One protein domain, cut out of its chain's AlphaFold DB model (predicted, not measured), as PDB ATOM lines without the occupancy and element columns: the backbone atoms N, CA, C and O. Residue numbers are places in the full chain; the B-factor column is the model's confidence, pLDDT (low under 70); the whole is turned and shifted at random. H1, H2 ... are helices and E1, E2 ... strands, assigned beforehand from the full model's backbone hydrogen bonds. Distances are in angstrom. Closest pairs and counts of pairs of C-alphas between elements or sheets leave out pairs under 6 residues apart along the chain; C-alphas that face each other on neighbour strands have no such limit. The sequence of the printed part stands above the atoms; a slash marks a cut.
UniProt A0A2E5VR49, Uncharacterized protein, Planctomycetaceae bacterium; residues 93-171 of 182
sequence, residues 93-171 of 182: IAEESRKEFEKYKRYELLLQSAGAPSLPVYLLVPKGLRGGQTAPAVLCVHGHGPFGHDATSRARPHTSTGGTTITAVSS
ATOM      1  N   ILE A  93     -11.316  27.697 -41.359       97.25
ATOM      2  CA  ILE A  93     -10.582  26.692 -42.131       97.25
ATOM      3  C   ILE A  93     -11.406  26.360 -43.371       97.25
ATOM      4  O   ILE A  93     -12.548  25.920 -43.244       97.25
ATOM      5  N   ALA A  94     -10.819  26.543 -44.550       96.31
ATOM      6  CA  ALA A  94     -11.352  26.037 -45.808       96.31
ATOM      7  C   ALA A  94     -10.529  24.823 -46.260       96.31
ATOM      8  O   ALA A  94      -9.302  24.843 -46.176       96.31
ATOM      9  N   GLU A  95     -11.190  23.754 -46.707       97.12
ATOM     10  CA  GLU A  95     -10.528  22.646 -47.402       97.12
ATOM     11  C   GLU A  95     -10.455  22.995 -48.890       97.12
ATOM     12  O   GLU A  95     -11.483  23.046 -49.561       97.12
ATOM     13  N   GLU A  96      -9.247  23.240 -49.388       96.19
ATOM     14  CA  GLU A  96      -8.993  23.546 -50.799       96.19
ATOM     15  C   GLU A  96      -8.940  22.262 -51.627       96.19
ATOM     16  O   GLU A  96      -9.475  22.186 -52.733       96.19
ATOM     17  N   SER A  97      -8.300  21.219 -51.092       95.25
ATOM     18  CA  SER A  97      -8.258  19.920 -51.750       95.25
ATOM     19  C   SER A  97      -7.978  18.774 -50.781       95.25
ATOM     20  O   SER A  97      -7.531  18.953 -49.642       95.25
ATOM     21  N   ARG A  98      -8.226  17.554 -51.262       95.94
ATOM     22  CA  ARG A  98      -7.945  16.315 -50.542       95.94
ATOM     23  C   ARG A  98      -7.393  15.265 -51.483       95.94
ATOM     24  O   ARG A  98      -7.921  15.047 -52.570       95.94
ATOM     25  N   LYS A  99      -6.371  14.549 -51.019       95.12
ATOM     26  CA  LYS A  99      -5.791  13.412 -51.729       95.12
ATOM     27  C   LYS A  99      -5.671  12.193 -50.824       95.12
ATOM     28  O   LYS A  99      -5.126  12.260 -49.722       95.12
ATOM     29  N   GLU A 100      -6.169  11.067 -51.318       96.00
ATOM     30  CA  GLU A 100      -6.047   9.763 -50.671       96.00
ATOM     31  C   GLU A 100      -4.708   9.118 -51.052       96.00
ATOM     32  O   GLU A 100      -4.366   9.016 -52.230       96.00
ATOM     33  N   PHE A 101      -3.961   8.660 -50.051       93.44
ATOM     34  CA  PHE A 101      -2.757   7.843 -50.211       93.44
ATOM     35  C   PHE A 101      -2.965   6.488 -49.540       93.44
ATOM     36  O   PHE A 101      -3.928   6.293 -48.802       93.44
ATOM     37  N   GLU A 102      -2.072   5.530 -49.768       94.19
ATOM     38  CA  GLU A 102      -2.198   4.181 -49.198       94.19
ATOM     39  C   GLU A 102      -2.350   4.202 -47.667       94.19
ATOM     40  O   GLU A 102      -3.245   3.552 -47.133       94.19
ATOM     41  N   LYS A 103      -1.539   5.011 -46.970       92.31
ATOM     42  CA  LYS A 103      -1.449   5.020 -45.496       92.31
ATOM     43  C   LYS A 103      -2.097   6.226 -44.817       92.31
ATOM     44  O   LYS A 103      -2.346   6.190 -43.616       92.31
ATOM     45  N   TYR A 104      -2.360   7.298 -45.556       93.19
ATOM     46  CA  TYR A 104      -2.854   8.554 -44.993       93.19
ATOM     47  C   TYR A 104      -3.712   9.322 -45.996       93.19
ATOM     48  O   TYR A 104      -3.785   8.983 -47.178       93.19
ATOM     49  N   LYS A 105      -4.358  10.374 -45.510       93.62
ATOM     50  CA  LYS A 105      -5.052  11.385 -46.304       93.62
ATOM     51  C   LYS A 105      -4.297  12.691 -46.171       93.62
ATOM     52  O   LYS A 105      -3.926  13.062 -45.058       93.62
ATOM     53  N   ARG A 106      -4.059  13.371 -47.289       94.38
ATOM     54  CA  ARG A 106      -3.543  14.739 -47.288       94.38
ATOM     55  C   ARG A 106      -4.693  15.695 -47.534       94.38
ATOM     56  O   ARG A 106      -5.394  15.544 -48.530       94.38
ATOM     57  N   TYR A 107      -4.824  16.673 -46.656       95.19
ATOM     58  CA  TYR A 107      -5.702  17.815 -46.828       95.19
ATOM     59  C   TYR A 107      -4.848  19.031 -47.125       95.19
ATOM     60  O   TYR A 107      -3.834  19.254 -46.457       95.19
ATOM     61  N   GLU A 108      -5.270  19.800 -48.111       94.44
ATOM     62  CA  GLU A 108      -4.749  21.126 -48.389       94.44
ATOM     63  C   GLU A 108      -5.781  22.101 -47.841       94.44
ATOM     64  O   GLU A 108      -6.934  22.103 -48.270       94.44
ATOM     65  N   LEU A 109      -5.395  22.836 -46.804       95.75
ATOM     66  CA  LEU A 109      -6.286  23.700 -46.046       95.75
ATOM     67  C   LEU A 109      -5.817  25.146 -46.162       95.75
ATOM     68  O   LEU A 109      -4.616  25.412 -46.174       95.75
ATOM     69  N   LEU A 110      -6.760  26.079 -46.167       95.75
ATOM     70  CA  LEU A 110      -6.493  27.504 -46.063       95.75
ATOM     71  C   LEU A 110      -7.047  28.023 -44.736       95.75
ATOM     72  O   LEU A 110      -8.255  27.996 -44.497       95.75
ATOM     73  N   LEU A 111      -6.156  28.482 -43.858       95.62
ATOM     74  CA  LEU A 111      -6.516  29.127 -42.599       95.62
ATOM     75  C   LEU A 111      -6.668  30.623 -42.849       95.62
ATOM     76  O   LEU A 111      -5.764  31.273 -43.369       95.62
ATOM     77  N   GLN A 112      -7.808  31.177 -42.461       96.25
ATOM     78  CA  GLN A 112      -8.147  32.576 -42.694       96.25
ATOM     79  C   GLN A 112      -8.563  33.251 -41.393       96.25
ATOM     80  O   GLN A 112      -9.290  32.674 -40.585       96.25
ATOM     81  N   SER A 113      -8.138  34.494 -41.200       95.69
ATOM     82  CA  SER A 113      -8.609  35.341 -40.108       95.69
ATOM     83  C   SER A 113      -8.665  36.792 -40.562       95.69
ATOM     84  O   SER A 113      -7.834  37.242 -41.349       95.69
ATOM     85  N   ALA A 114      -9.619  37.552 -40.025       92.88
ATOM     86  CA  ALA A 114      -9.642  38.997 -40.205       92.88
ATOM     87  C   ALA A 114      -8.331  39.617 -39.689       92.88
ATOM     88  O   ALA A 114      -7.846  39.244 -38.618       92.88
ATOM     89  N   GLY A 115      -7.759  40.545 -40.459       89.88
ATOM     90  CA  GLY A 115      -6.524  41.251 -40.099       89.88
ATOM     91  C   GLY A 115      -5.230  40.438 -40.236       89.88
ATOM     92  O   GLY A 115      -4.169  40.979 -39.948       89.88
ATOM     93  N   ALA A 116      -5.289  39.183 -40.694       91.19
ATOM     94  CA  ALA A 116      -4.110  38.358 -40.938       91.19
ATOM     95  C   ALA A 116      -4.082  37.838 -42.384       91.19
ATOM     96  O   ALA A 116      -5.138  37.575 -42.964       91.19
ATOM     97  N   PRO A 117      -2.890  37.655 -42.978       91.25
ATOM     98  CA  PRO A 117      -2.761  36.940 -44.241       91.25
ATOM     99  C   PRO A 117      -3.300  35.509 -44.129       91.25
ATOM    100  O   PRO A 117      -3.140  34.858 -43.094       91.25
ATOM    101  N   SER A 118      -3.900  35.006 -45.209       92.88
ATOM    102  CA  SER A 118      -4.294  33.599 -45.290       92.88
ATOM    103  C   SER A 118      -3.066  32.692 -45.196       92.88
ATOM    104  O   SER A 118      -2.057  32.933 -45.859       92.88
ATOM    105  N   LEU A 119      -3.171  31.630 -44.401       92.38
ATOM    106  CA  LEU A 119      -2.106  30.667 -44.157       92.38
ATOM    107  C   LEU A 119      -2.475  29.313 -44.783       92.38
ATOM    108  O   LEU A 119      -3.328  28.607 -44.239       92.38
ATOM    109  N   PRO A 120      -1.860  28.916 -45.909       92.12
ATOM    110  CA  PRO A 120      -2.039  27.571 -46.440       92.12
ATOM    111  C   PRO A 120      -1.348  26.555 -45.524       92.12
ATOM    112  O   PRO A 120      -0.252  26.822 -45.033       92.12
ATOM    113  N   VAL A 121      -1.964  25.394 -45.287       92.19
ATOM    114  CA  VAL A 121      -1.384  24.283 -44.516       92.19
ATOM    115  C   VAL A 121      -1.699  22.920 -45.111       92.19
ATOM    116  O   VAL A 121      -2.758  22.700 -45.696       92.19
ATOM    117  N   TYR A 122      -0.783  21.975 -44.903       92.56
ATOM    118  CA  TYR A 122      -1.026  20.563 -45.167       92.56
ATOM    119  C   TYR A 122      -1.275  19.812 -43.866       92.56
ATOM    120  O   TYR A 122      -0.456  19.840 -42.943       92.56
ATOM    121  N   LEU A 123      -2.389  19.085 -43.831       93.88
ATOM    122  CA  LEU A 123      -2.715  18.168 -42.749       93.88
ATOM    123  C   LEU A 123      -2.630  16.730 -43.261       93.88
ATOM    124  O   LEU A 123      -3.314  16.358 -44.217       93.88
ATOM    125  N   LEU A 124      -1.784  15.925 -42.616       93.44
ATOM    126  CA  LEU A 124      -1.626  14.506 -42.922       93.44
ATOM    127  C   LEU A 124      -2.287  13.677 -41.823       93.44
ATOM    128  O   LEU A 124      -1.816  13.649 -40.684       93.44
ATOM    129  N   VAL A 125      -3.378  12.997 -42.174       92.44
ATOM    130  CA  VAL A 125      -4.151  12.171 -41.239       92.44
ATOM    131  C   VAL A 125      -3.945  10.698 -41.583       92.44
ATOM    132  O   VAL A 125      -4.306  10.294 -42.696       92.44
ATOM    133  N   PRO A 126      -3.381   9.871 -40.686       92.19
ATOM    134  CA  PRO A 126      -3.211   8.451 -40.951       92.19
ATOM    135  C   PRO A 126      -4.570   7.759 -41.078       92.19
ATOM    136  O   PRO A 126      -5.552   8.107 -40.415       92.19
ATOM    137  N   LYS A 127      -4.634   6.750 -41.946       90.88
ATOM    138  CA  LYS A 127      -5.819   5.901 -42.062       90.88
ATOM    139  C   LYS A 127      -5.955   5.020 -40.819       90.88
ATOM    140  O   LYS A 127      -4.968   4.653 -40.193       90.88
ATOM    141  N   GLY A 128      -7.194   4.674 -40.478       85.88
ATOM    142  CA  GLY A 128      -7.508   3.828 -39.321       85.88
ATOM    143  C   GLY A 128      -7.843   4.590 -38.037       85.88
ATOM    144  O   GLY A 128      -8.380   3.976 -37.116       85.88
ATOM    145  N   LEU A 129      -7.630   5.911 -37.993       87.00
ATOM    146  CA  LEU A 129      -8.191   6.768 -36.945       87.00
ATOM    147  C   LEU A 129      -9.721   6.762 -37.033       87.00
ATOM    148  O   LEU A 129     -10.297   7.164 -38.046       87.00
ATOM    149  N   ARG A 130     -10.386   6.280 -35.978       81.25
ATOM    150  CA  ARG A 130     -11.854   6.282 -35.893       81.25
ATOM    151  C   ARG A 130     -12.359   7.646 -35.427       81.25
ATOM    152  O   ARG A 130     -11.650   8.376 -34.739       81.25
ATOM    153  N   GLY A 131     -13.604   7.976 -35.771       79.69
ATOM    154  CA  GLY A 131     -14.245   9.212 -35.318       79.69
ATOM    155  C   GLY A 131     -14.181   9.350 -33.793       79.69
ATOM    156  O   GLY A 131     -14.541   8.420 -33.074       79.69
ATOM    157  N   GLY A 132     -13.681  10.491 -33.317       80.25
ATOM    158  CA  GLY A 132     -13.497  10.782 -31.891       80.25
ATOM    159  C   GLY A 132     -12.181  10.287 -31.279       80.25
ATOM    160  O   GLY A 132     -11.887  10.642 -30.141       80.25
ATOM    161  N   GLN A 133     -11.366   9.513 -32.003       85.25
ATOM    162  CA  GLN A 133     -10.022   9.158 -31.542       85.25
ATOM    163  C   GLN A 133      -9.051  10.319 -31.753       85.25
ATOM    164  O   GLN A 133      -9.085  11.003 -32.777       85.25
ATOM    165  N   THR A 134      -8.155  10.510 -30.792       86.12
ATOM    166  CA  THR A 134      -7.046  11.457 -30.883       86.12
ATOM    167  C   THR A 134      -5.742  10.711 -31.149       86.12
ATOM    168  O   THR A 134      -5.563   9.561 -30.749       86.12
ATOM    169  N   ALA A 135      -4.819  11.376 -31.837       86.31
ATOM    170  CA  ALA A 135      -3.444  10.929 -32.005       86.31
ATOM    171  C   ALA A 135      -2.497  12.097 -31.698       86.31
ATOM    172  O   ALA A 135      -2.900  13.256 -31.850       86.31
ATOM    173  N   PRO A 136      -1.246  11.818 -31.293       91.12
ATOM    174  CA  PRO A 136      -0.197  12.829 -31.249       91.12
ATOM    175  C   PRO A 136      -0.127  13.586 -32.574       91.12
ATOM    176  O   PRO A 136      -0.289  12.969 -33.620       91.12
ATOM    177  N   ALA A 137       0.151  14.888 -32.536       90.19
ATOM    178  CA  ALA A 137       0.368  15.712 -33.721       90.19
ATOM    179  C   ALA A 137       1.768  16.334 -33.676       90.19
ATOM    180  O   ALA A 137       2.241  16.746 -32.619       90.19
ATOM    181  N   VAL A 138       2.424  16.406 -34.829       92.38
ATOM    182  CA  VAL A 138       3.799  16.884 -34.990       92.38
ATOM    183  C   VAL A 138       3.802  18.066 -35.931       92.38
ATOM    184  O   VAL A 138       3.466  17.917 -37.097       92.38
ATOM    185  N   LEU A 139       4.226  19.220 -35.440       93.25
ATOM    186  CA  LEU A 139       4.267  20.455 -36.200       93.25
ATOM    187  C   LEU A 139       5.602  20.600 -36.973       93.25
ATOM    188  O   LEU A 139       6.631  20.873 -36.363       93.25
ATOM    189  N   CYS A 140       5.614  20.438 -38.299       89.19
ATOM    190  CA  CYS A 140       6.799  20.572 -39.153       89.19
ATOM    191  C   CYS A 140       6.811  21.914 -39.900       89.19
ATOM    192  O   CYS A 140       6.054  22.122 -40.849       89.19
ATOM    193  N   VAL A 141       7.724  22.803 -39.520       88.94
ATOM    194  CA  VAL A 141       8.039  24.032 -40.262       88.94
ATOM    195  C   VAL A 141       9.180  23.723 -41.232       88.94
ATOM    196  O   VAL A 141      10.183  23.135 -40.831       88.94
ATOM    197  N   HIS A 142       9.038  24.075 -42.509       82.88
ATOM    198  CA  HIS A 142      10.105  23.855 -43.489       82.88
ATOM    199  C   HIS A 142      11.152  24.979 -43.447       82.88
ATOM    200  O   HIS A 142      10.853  26.120 -43.101       82.88
ATOM    201  N   GLY A 143      12.387  24.658 -43.838       82.69
ATOM    202  CA  GLY A 143      13.429  25.657 -44.067       82.69
ATOM    203  C   GLY A 143      13.254  26.391 -45.402       82.69
ATOM    204  O   GLY A 143      12.313  26.146 -46.161       82.69
ATOM    205  N   HIS A 144      14.198  27.273 -45.719       82.69
ATOM    206  CA  HIS A 144      14.263  27.894 -47.039       82.69
ATOM    207  C   HIS A 144      14.649  26.865 -48.111       82.69
ATOM    208  O   HIS A 144      15.506  26.011 -47.897       82.69
ATOM    209  N   GLY A 145      14.029  26.956 -49.285       78.50
ATOM    210  CA  GLY A 145      14.348  26.099 -50.421       78.50
ATOM    211  C   GLY A 145      13.304  26.204 -51.532       78.50
ATOM    212  O   GLY A 145      12.174  26.622 -51.277       78.50
ATOM    213  N   PRO A 146      13.650  25.794 -52.764       74.19
ATOM    214  CA  PRO A 146      12.784  25.958 -53.936       74.19
ATOM    215  C   PRO A 146      11.484  25.147 -53.852       74.19
ATOM    216  O   PRO A 146      10.546  25.396 -54.601       74.19
ATOM    217  N   PHE A 147      11.431  24.168 -52.949       68.19
ATOM    218  CA  PHE A 147      10.291  23.278 -52.779       68.19
ATOM    219  C   PHE A 147       9.436  23.615 -51.555       68.19
ATOM    220  O   PHE A 147       8.481  22.893 -51.315       68.19
ATOM    221  N   GLY A 148       9.755  24.663 -50.781       69.94
ATOM    222  CA  GLY A 148       8.957  25.089 -49.622       69.94
ATOM    223  C   GLY A 148       8.417  23.924 -48.774       69.94
ATOM    224  O   GLY A 148       9.162  23.014 -48.404       69.94
ATOM    225  N   HIS A 149       7.105  23.916 -48.539       65.75
ATOM    226  CA  HIS A 149       6.376  22.848 -47.841       65.75
ATOM    227  C   HIS A 149       6.180  21.564 -48.664       65.75
ATOM    228  O   HIS A 149       5.914  20.492 -48.106       65.75
ATOM    229  N   ASP A 150       6.325  21.631 -49.989       64.00
ATOM    230  CA  ASP A 150       6.309  20.436 -50.829       64.00
ATOM    231  C   ASP A 150       7.493  19.543 -50.480       64.00
ATOM    232  O   ASP A 150       7.358  18.332 -50.528       64.00
ATOM    233  N   ALA A 151       8.635  20.094 -50.059       58.25
ATOM    234  CA  ALA A 151       9.777  19.285 -49.631       58.25
ATOM    235  C   ALA A 151       9.413  18.308 -48.499       58.25
ATOM    236  O   ALA A 151       9.822  17.149 -48.529       58.25
ATOM    237  N   THR A 152       8.626  18.769 -47.525       54.69
ATOM    238  CA  THR A 152       8.278  18.012 -46.314       54.69
ATOM    239  C   THR A 152       7.110  17.052 -46.536       54.69
ATOM    240  O   THR A 152       7.004  16.036 -45.856       54.69
ATOM    241  N   SER A 153       6.230  17.355 -47.491       52.16
ATOM    242  CA  SER A 153       5.017  16.571 -47.771       52.16
ATOM    243  C   SER A 153       5.173  15.535 -48.889       52.16
ATOM    244  O   SER A 153       4.219  14.824 -49.218       52.16
ATOM    245  N   ARG A 154       6.364  15.445 -49.491       48.62
ATOM    246  CA  ARG A 154       6.617  14.717 -50.738       48.62
ATOM    247  C   ARG A 154       7.645  13.614 -50.513       48.62
ATOM    248  O   ARG A 154       8.848  13.855 -50.480       48.62
ATOM    249  N   ALA A 155       7.183  12.367 -50.535       47.34
ATOM    250  CA  ALA A 155       7.927  11.364 -51.291       47.34
ATOM    251  C   ALA A 155       7.864  11.824 -52.772       47.34
ATOM    252  O   ALA A 155       6.769  12.018 -53.288       47.34
ATOM    253  N   ARG A 156       9.004  12.165 -53.399       35.16
ATOM    254  CA  ARG A 156       9.187  12.778 -54.756       35.16
ATOM    255  C   ARG A 156       8.158  12.374 -55.864       35.16
ATOM    256  O   ARG A 156       7.721  11.232 -55.835       35.16
ATOM    257  N   PRO A 157       7.970  13.127 -56.990       42.56
ATOM    258  CA  PRO A 157       7.931  14.586 -57.176       42.56
ATOM    259  C   PRO A 157       6.752  15.155 -58.066       42.56
ATOM    260  O   PRO A 157       6.545  14.675 -59.168       42.56
ATOM    261  N   HIS A 158       6.071  16.269 -57.700       37.22
ATOM    262  CA  HIS A 158       5.593  17.362 -58.620       37.22
ATOM    263  C   HIS A 158       5.711  18.787 -57.988       37.22
ATOM    264  O   HIS A 158       5.767  18.867 -56.766       37.22
ATOM    265  N   THR A 159       5.921  19.836 -58.799       42.69
ATOM    266  CA  THR A 159       6.231  21.261 -58.493       42.69
ATOM    267  C   THR A 159       5.000  22.112 -58.105       42.69
ATOM    268  O   THR A 159       4.012  21.995 -58.824       42.69
ATOM    269  N   SER A 160       5.062  23.032 -57.120       41.78
ATOM    270  CA  SER A 160       5.124  24.509 -57.320       41.78
ATOM    271  C   SER A 160       4.855  25.369 -56.055       41.78
ATOM    272  O   SER A 160       3.914  25.107 -55.322       41.78
ATOM    273  N   THR A 161       5.606  26.478 -55.949       38.94
ATOM    274  CA  THR A 161       5.267  27.832 -55.431       38.94
ATOM    275  C   THR A 161       4.826  28.047 -53.969       38.94
ATOM    276  O   THR A 161       3.651  28.184 -53.661       38.94
ATOM    277  N   GLY A 162       5.828  28.290 -53.117       37.03
ATOM    278  CA  GLY A 162       6.002  29.561 -52.389       37.03
ATOM    279  C   GLY A 162       4.908  30.053 -51.431       37.03
ATOM    280  O   GLY A 162       4.233  31.030 -51.732       37.03
ATOM    281  N   GLY A 163       4.868  29.488 -50.222       33.19
ATOM    282  CA  GLY A 163       4.252  30.063 -49.020       33.19
ATOM    283  C   GLY A 163       4.904  29.464 -47.766       33.19
ATOM    284  O   GLY A 163       5.307  28.302 -47.790       33.19
ATOM    285  N   THR A 164       5.084  30.252 -46.701       33.00
ATOM    286  CA  THR A 164       5.610  29.752 -45.418       33.00
ATOM    287  C   THR A 164       4.486  29.056 -44.668       33.00
ATOM    288  O   THR A 164       3.509  29.695 -44.283       33.00
ATOM    289  N   THR A 165       4.638  27.753 -44.455       41.47
ATOM    290  CA  THR A 165       3.559  26.881 -43.988       41.47
ATOM    291  C   THR A 165       4.058  25.869 -42.970       41.47
ATOM    292  O   THR A 165       5.176  25.358 -43.054       41.47
ATOM    293  N   ILE A 166       3.180  25.536 -42.027       39.97
ATOM    294  CA  ILE A 166       3.427  24.562 -40.980       39.97
ATOM    295  C   ILE A 166       2.652  23.263 -41.265       39.97
ATOM    296  O   ILE A 166       1.462  23.293 -41.557       39.97
ATOM    297  N   THR A 167       3.328  22.119 -41.206       43.12
ATOM    298  CA  THR A 167       2.769  20.774 -41.443       43.12
ATOM    299  C   THR A 167       2.360  20.157 -40.111       43.12
ATOM    300  O   THR A 167       3.101  20.310 -39.157       43.12
ATOM    301  N   ALA A 168       1.254  19.423 -40.014       41.34
ATOM    302  CA  ALA A 168       0.966  18.585 -38.844       41.34
ATOM    303  C   ALA A 168       0.990  17.095 -39.240       41.34
ATOM    304  O   ALA A 168       0.169  16.670 -40.054       41.34
ATOM    305  N   VAL A 169       1.921  16.299 -38.701       44.22
ATOM    306  CA  VAL A 169       1.994  14.839 -38.893       44.22
ATOM    307  C   VAL A 169       1.502  14.163 -37.629       44.22
ATOM    308  O   VAL A 169       2.075  14.360 -36.567       44.22
ATOM    309  N   SER A 170       0.445  13.365 -37.717       37.25
ATOM    310  CA  SER A 170       0.012  12.562 -36.575       37.25
ATOM    311  C   SER A 170       0.595  11.154 -36.645       37.25
ATOM    312  O   SER A 170       0.349  10.423 -37.604       37.25
ATOM    313  N   SER A 171       1.409  10.785 -35.651       33.03
ATOM    314  CA  SER A 171       2.017   9.452 -35.566       33.03
ATOM    315  C   SER A 171       1.124   8.516 -34.750       33.03
ATOM    316  O   SER A 171       0.749   8.875 -33.630       33.03
TER     317      SER A 171
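Overview. This is residues 93 to 171 of the 182 residues of an uncharacterized protein of Planctomycetaceae bacterium (UniProt A0A2E5VR49). One twisted five-stranded sheet makes the body, with loops and the short helix H1 beside its E3, E5 and E4. The printed part has 79 residues, in order E1 E2 E3 E4 H1 E5; the mixed sheet runs E1 E2 E3 E5 E4. It is mostly strand and compact, radius of gyration of the C-alphas 13.2 A, spanning 34 by 33 by 21 A.

Arrangement. Start at E3, residues 116 to 126; E2, residues 104 to 113, forms a hairpin with it, N 109 and O 121 being 2.9 A apart. E1, residues 93 to 100, bends by 64 degrees at residue 96 and forms a hairpin with E2, N 94 to O 110 2.9 A; E1 E2 E3 are a meander, successive antiparallel neighbours. E5, residues 166 to 170, is parallel to E3, N 124 to O 168 3.3 A. E4, residues 137 to 141, is antiparallel to E5, N 140 to O 167 2.7 A. H1, residues 150 to 153, only grazes the sheet; its closest C-alphas with E3 are Ser 153 and Tyr 122, 7.7 A. H1 is too short for an O i to N i+4 pair; its one O i to N i+3 pair is within range.

Along the chain. Find E1's start, C-alpha 93, at (-10.582, 26.692, -42.131); E1 runs 19.5 A, E2 27.8 A, E3 29.9 A. E5 ends at C-alpha 170, (0.012, 12.562, -36.575).

Size, cuts and confidence. The printed part has no cut; H1 to E5 is a long link. Residues 147 to 171 have pLDDT under 70.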